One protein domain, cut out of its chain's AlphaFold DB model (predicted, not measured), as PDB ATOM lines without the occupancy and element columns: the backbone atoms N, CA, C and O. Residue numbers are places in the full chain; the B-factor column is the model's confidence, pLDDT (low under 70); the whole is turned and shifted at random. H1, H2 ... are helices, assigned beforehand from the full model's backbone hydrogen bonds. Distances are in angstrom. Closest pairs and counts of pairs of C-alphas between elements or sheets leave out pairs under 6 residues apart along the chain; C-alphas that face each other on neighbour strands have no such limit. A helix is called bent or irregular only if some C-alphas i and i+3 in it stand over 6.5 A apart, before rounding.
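AT A GLANCE: This is residues 446 to 491 of the 915 residues of the protein "Centrosomal protein of 162 kDa" of Thecamonas trahens ATCC 50062 (UniProt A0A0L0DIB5). One long straight helix, H1, makes most of the length of an extended, bent rod, and a four-residue link at its end leads to a short helix, H2, which turns off at an angle. Nothing folds back on H1, and there is no core. The printed part has 46 residues with two named helices, H1 then H2, and no named strand; its class is all helix. It is extended, with a radius of gyration of the C-alphas of 17.8 A and spans of 55 by 23 by 5 A.

HOW THE PARTS SIT: H1, residues 446 to 477, and H2, residues 482 to 489, are apart, with no C-alpha of the one within 8 A of the other. A tight link of 4 residues joins them. Residues 446 to 491 stand free. In H1 and H2 every O i to N i+4 pair is within hydrogen-bond range.

IN THESE COORDINATES: H1 begins at C-alpha 446 (22.956, -10.511, 66.398) and measures 44.6 A from first to last C-alpha. H2 measures 10.4 A and ends at C-alpha 489 (19.692, -43.313, 105.789).

THE WHOLE: The two C-alphas farthest apart, those of Lys 447 and Pro 491, are 56.1 A apart. The printed part has no cut. The mean pLDDT of the printed part is 78.4; it is under 70 at residues 446 to 447, 478 to 480, 482, 484 to 485 and 488.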
ATOM      1  N   ARG A 446      22.834  -9.044  66.333       60.50
ATOM      2  CA  ARG A 446      22.956 -10.511  66.398       60.50
ATOM      3  C   ARG A 446      24.394 -10.957  66.664       60.50
ATOM      4  O   ARG A 446      24.595 -11.825  67.508       60.50
ATOM      5  N   LYS A 447      25.405 -10.332  66.045       67.44
ATOM      6  CA  LYS A 447      26.825 -10.600  66.354       67.44
ATOM      7  C   LYS A 447      27.217 -10.180  67.767       67.44
ATOM      8  O   LYS A 447      27.935 -10.931  68.418       67.44
ATOM      9  N   ARG A 448      26.741  -9.035  68.272       72.62
ATOM     10  CA  ARG A 448      26.987  -8.618  69.666       72.62
ATOM     11  C   ARG A 448      26.299  -9.550  70.662       72.62
ATOM     12  O   ARG A 448      26.958  -9.992  71.589       72.62
ATOM     13  N   ALA A 449      25.047  -9.935  70.422       72.81
ATOM     14  CA  ALA A 449      24.318 -10.901  71.244       72.81
ATOM     15  C   ALA A 449      24.920 -12.316  71.165       72.81
ATOM     16  O   ALA A 449      24.914 -13.055  72.142       72.81
ATOM     17  N   ALA A 450      25.462 -12.718  70.013       73.44
ATOM     18  CA  ALA A 450      26.202 -13.971  69.873       73.44
ATOM     19  C   ALA A 450      27.561 -13.907  70.586       73.44
ATOM     20  O   ALA A 450      27.972 -14.899  71.180       73.44
ATOM     21  N   ALA A 451      28.235 -12.752  70.569       77.81
ATOM     22  CA  ALA A 451      29.488 -12.526  71.282       77.81
ATOM     23  C   ALA A 451      29.290 -12.467  72.804       77.81
ATOM     24  O   ALA A 451      30.071 -13.085  73.520       77.81
ATOM     25  N   THR A 452      28.232 -11.814  73.301       80.31
ATOM     26  CA  THR A 452      27.869 -11.841  74.726       80.31
ATOM     27  C   THR A 452      27.434 -13.236  75.140       80.31
ATOM     28  O   THR A 452      28.016 -13.770  76.068       80.31
ATOM     29  N   ARG A 453      26.577 -13.930  74.377       83.62
ATOM     30  CA  ARG A 453      26.252 -15.346  74.644       83.62
ATOM     31  C   ARG A 453      27.477 -16.256  74.593       83.62
ATOM     32  O   ARG A 453      27.518 -17.257  75.298       83.62
ATOM     33  N   ALA A 454      28.471 -15.964  73.754       84.81
ATOM     34  CA  ALA A 454      29.725 -16.711  73.726       84.81
ATOM     35  C   ALA A 454      30.608 -16.394  74.943       84.81
ATOM     36  O   ALA A 454      31.243 -17.308  75.468       84.81
ATOM     37  N   ALA A 455      30.635 -15.140  75.401       86.81
ATOM     38  CA  ALA A 455      31.301 -14.727  76.633       86.81
ATOM     39  C   ALA A 455      30.613 -15.330  77.867       86.81
ATOM     40  O   ALA A 455      31.293 -15.925  78.694       86.81
ATOM     41  N   ASP A 456      29.284 -15.312  77.922       84.06
ATOM     42  CA  ASP A 456      28.474 -15.934  78.967       84.06
ATOM     43  C   ASP A 456      28.651 -17.447  78.952       84.06
ATOM     44  O   ASP A 456      28.886 -18.034  79.992       84.06
ATOM     45  N   LYS A 457      28.673 -18.102  77.784       90.00
ATOM     46  CA  LYS A 457      29.013 -19.533  77.686       90.00
ATOM     47  C   LYS A 457      30.427 -19.836  78.174       90.00
ATOM     48  O   LYS A 457      30.657 -20.908  78.717       90.00
ATOM     49  N   ARG A 458      31.396 -18.938  77.964       89.56
ATOM     50  CA  ARG A 458      32.751 -19.097  78.522       89.56
ATOM     51  C   ARG A 458      32.741 -18.902  80.031       89.56
ATOM     52  O   ARG A 458      33.371 -19.688  80.722       89.56
ATOM     53  N   ARG A 459      31.993 -17.919  80.527       92.25
ATOM     54  CA  ARG A 459      31.850 -17.653  81.955       92.25
ATOM     55  C   ARG A 459      31.126 -18.785  82.670       92.25
ATOM     56  O   ARG A 459      31.576 -19.197  83.723       92.25
ATOM     57  N   ILE A 460      30.068 -19.322  82.074       89.06
ATOM     58  CA  ILE A 460      29.344 -20.499  82.552       89.06
ATOM     59  C   ILE A 460      30.289 -21.693  82.577       89.06
ATOM     60  O   ILE A 460      30.410 -22.298  83.623       89.06
ATOM     61  N   ARG A 461      31.055 -21.964  81.512       92.31
ATOM     62  CA  ARG A 461      32.054 -23.051  81.532       92.31
ATOM     63  C   ARG A 461      33.147 -22.856  82.579       92.31
ATOM     64  O   ARG A 461      33.616 -23.827  83.154       92.31
ATOM     65  N   GLU A 462      33.584 -21.622  82.811       93.25
ATOM     66  CA  GLU A 462      34.568 -21.303  83.846       93.25
ATOM     67  C   GLU A 462      33.980 -21.484  85.252       93.25
ATOM     68  O   GLU A 462      34.638 -22.056  86.115       93.25
ATOM     69  N   LEU A 463      32.730 -21.066  85.469       92.00
ATOM     70  CA  LEU A 463      31.991 -21.290  86.711       92.00
ATOM     71  C   LEU A 463      31.694 -22.779  86.924       92.00
ATOM     72  O   LEU A 463      31.885 -23.274  88.023       92.00
ATOM     73  N   GLU A 464      31.309 -23.514  85.883       92.19
ATOM     74  CA  GLU A 464      31.127 -24.968  85.896       92.19
ATOM     75  C   GLU A 464      32.447 -25.681  86.200       92.19
ATOM     76  O   GLU A 464      32.459 -26.613  86.993       92.19
ATOM     77  N   ALA A 465      33.574 -25.225  85.642       92.00
ATOM     78  CA  ALA A 465      34.895 -25.761  85.966       92.00
ATOM     79  C   ALA A 465      35.316 -25.434  87.409       92.00
ATOM     80  O   ALA A 465      35.944 -26.262  88.065       92.00
ATOM     81  N   GLN A 466      34.959 -24.255  87.927       91.50
ATOM     82  CA  GLN A 466      35.184 -23.893  89.328       91.50
ATOM     83  C   GLN A 466      34.321 -24.723  90.275       91.50
ATOM     84  O   GLN A 466      34.845 -25.208  91.270       91.50
ATOM     85  N   VAL A 467      33.041 -24.931  89.955       88.56
ATOM     86  CA  VAL A 467      32.140 -25.806  90.714       88.56
ATOM     87  C   VAL A 467      32.636 -27.245  90.644       88.56
ATOM     88  O   VAL A 467      32.764 -27.871  91.682       88.56
ATOM     89  N   ALA A 468      33.045 -27.740  89.476       89.56
ATOM     90  CA  ALA A 468      33.610 -29.079  89.335       89.56
ATOM     91  C   ALA A 468      34.900 -29.256  90.151       89.56
ATOM     92  O   ALA A 468      35.067 -30.285  90.796       89.56
ATOM     93  N   ASN A 469      35.783 -28.253  90.176       87.06
ATOM     94  CA  ASN A 469      36.986 -28.263  91.007       87.06
ATOM     95  C   ASN A 469      36.645 -28.152  92.501       87.06
ATOM     96  O   ASN A 469      37.233 -28.846  93.319       87.06
ATOM     97  N   MET A 470      35.666 -27.326  92.885       81.31
ATOM     98  CA  MET A 470      35.165 -27.282  94.260       81.31
ATOM     99  C   MET A 470      34.551 -28.618  94.671       81.31
ATOM    100  O   MET A 470      34.838 -29.088  95.764       81.31
ATOM    101  N   ASP A 471      33.783 -29.262  93.798       81.06
ATOM    102  CA  ASP A 471      33.188 -30.579  94.011       81.06
ATOM    103  C   ASP A 471      34.247 -31.679  94.052       81.06
ATOM    104  O   ASP A 471      34.078 -32.664  94.763       81.06
ATOM    105  N   GLU A 472      35.334 -31.550  93.293       83.38
ATOM    106  CA  GLU A 472      36.484 -32.452  93.332       83.38
ATOM    107  C   GLU A 472      37.295 -32.246  94.616       83.38
ATOM    108  O   GLU A 472      37.671 -33.216  95.264       83.38
ATOM    109  N   VAL A 473      37.478 -31.003  95.066       80.75
ATOM    110  CA  VAL A 473      38.068 -30.680  96.370       80.75
ATOM    111  C   VAL A 473      37.172 -31.165  97.506       80.75
ATOM    112  O   VAL A 473      37.690 -31.727  98.460       80.75
ATOM    113  N   ILE A 474      35.849 -31.012  97.426       72.38
ATOM    114  CA  ILE A 474      34.902 -31.519  98.431       72.38
ATOM    115  C   ILE A 474      34.921 -33.051  98.441       72.38
ATOM    116  O   ILE A 474      35.030 -33.635  99.517       72.38
ATOM    117  N   ARG A 475      34.922 -33.703  97.272       71.44
ATOM    118  CA  ARG A 475      35.075 -35.164  97.152       71.44
ATOM    119  C   ARG A 475      36.419 -35.662  97.681       71.44
ATOM    120  O   ARG A 475      36.455 -36.684  98.348       71.44
ATOM    121  N   ASN A 476      37.509 -34.937  97.446       71.94
ATOM    122  CA  ASN A 476      38.841 -35.316  97.925       71.94
ATOM    123  C   ASN A 476      39.059 -34.984  99.410       71.94
ATOM    124  O   ASN A 476      39.892 -35.607 100.063       71.94
ATOM    125  N   ARG A 477      38.334 -34.001  99.957       71.31
ATOM    126  CA  ARG A 477      38.469 -33.534 101.345       71.31
ATOM    127  C   ARG A 477      37.507 -34.242 102.301       71.31
ATOM    128  O   ARG A 477      37.838 -34.376 103.474       71.31
ATOM    129  N   PHE A 478      36.368 -34.725 101.800       66.50
ATOM    130  CA  PHE A 478      35.397 -35.539 102.534       66.50
ATOM    131  C   PHE A 478      34.868 -36.688 101.648       66.50
ATOM    132  O   PHE A 478      33.702 -36.658 101.242       66.50
ATOM    133  N   PRO A 479      35.704 -37.700 101.342       64.06
ATOM    134  CA  PRO A 479      35.349 -38.807 100.443       64.06
ATOM    135  C   PRO A 479      34.145 -39.648 100.895       64.06
ATOM    136  O   PRO A 479      33.546 -40.335 100.074       64.06
ATOM    137  N   ASP A 480      33.719 -39.506 102.151       60.25
ATOM    138  CA  ASP A 480      32.684 -40.339 102.761       60.25
ATOM    139  C   ASP A 480      31.470 -39.540 103.277       60.25
ATOM    140  O   ASP A 480      30.708 -40.050 104.079       60.25
ATOM    141  N   SER A 481      31.244 -38.277 102.890       70.69
ATOM    142  CA  SER A 481      30.188 -37.479 103.554       70.69
ATOM    143  C   SER A 481      28.766 -37.759 103.048       70.69
ATOM    144  O   SER A 481      27.885 -38.059 103.844       70.69
ATOM    145  N   ILE A 482      28.506 -37.662 101.743       68.31
ATOM    146  CA  ILE A 482      27.137 -37.748 101.196       68.31
ATOM    147  C   ILE A 482      26.733 -39.193 100.855       68.31
ATOM    148  O   ILE A 482      25.625 -39.597 101.210       68.31
ATOM    149  N   PRO A 483      27.594 -40.014 100.218       71.69
ATOM    150  CA  PRO A 483      27.250 -41.401  99.909       71.69
ATOM    151  C   PRO A 483      27.062 -42.278 101.154       71.69
ATOM    152  O   PRO A 483      26.171 -43.124 101.151       71.69
ATOM    153  N   GLU A 484      27.838 -42.067 102.224       68.00
ATOM    154  CA  GLU A 484      27.617 -42.758 103.505       68.00
ATOM    155  C   GLU A 484      26.381 -42.229 104.230       68.00
ATOM    156  O   GLU A 484      25.659 -43.029 104.804       68.00
ATOM    157  N   LEU A 485      26.059 -40.931 104.156       69.44
ATOM    158  CA  LEU A 485      24.796 -40.409 104.702       69.44
ATOM    159  C   LEU A 485      23.578 -41.046 104.023       69.44
ATOM    160  O   LEU A 485      22.629 -41.428 104.697       69.44
ATOM    161  N   ILE A 486      23.616 -41.212 102.698       70.94
ATOM    162  CA  ILE A 486      22.550 -41.887 101.945       70.94
ATOM    163  C   ILE A 486      22.505 -43.385 102.283       70.94
ATOM    164  O   ILE A 486      21.423 -43.951 102.408       70.94
ATOM    165  N   ARG A 487      23.663 -44.030 102.468       72.06
ATOM    166  CA  ARG A 487      23.762 -45.446 102.855       72.06
ATOM    167  C   ARG A 487      23.328 -45.696 104.304       72.06
ATOM    168  O   ARG A 487      22.717 -46.722 104.567       72.06
ATOM    169  N   ALA A 488      23.592 -44.760 105.211       69.44
ATOM    170  CA  ALA A 488      23.164 -44.785 106.607       69.44
ATOM    171  C   ALA A 488      21.681 -44.411 106.777       69.44
ATOM    172  O   ALA A 488      21.057 -44.827 107.746       69.44
ATOM    173  N   ALA A 489      21.118 -43.637 105.842       72.19
ATOM    174  CA  ALA A 489      19.692 -43.313 105.789       72.19
ATOM    175  C   ALA A 489      18.849 -44.375 105.057       72.19
ATOM    176  O   ALA A 489      17.620 -44.323 105.106       72.19
ATOM    177  N   ALA A 490      19.481 -45.327 104.363       75.38
ATOM    178  CA  ALA A 490      18.786 -46.491 103.835       75.38
ATOM    179  C   ALA A 490      18.394 -47.425 104.998       75.38
ATOM    180  O   ALA A 490      19.182 -47.573 105.935       75.38
ATOM    181  N   PRO A 491      17.209 -48.067 104.957       70.69
ATOM    182  CA  PRO A 491      16.843 -49.073 105.951       70.69
ATOM    183  C   PRO A 491      17.946 -50.128 106.010       70.69
ATOM    184  O   PRO A 491      18.431 -50.578 104.962       70.69
TER     185      PRO A 491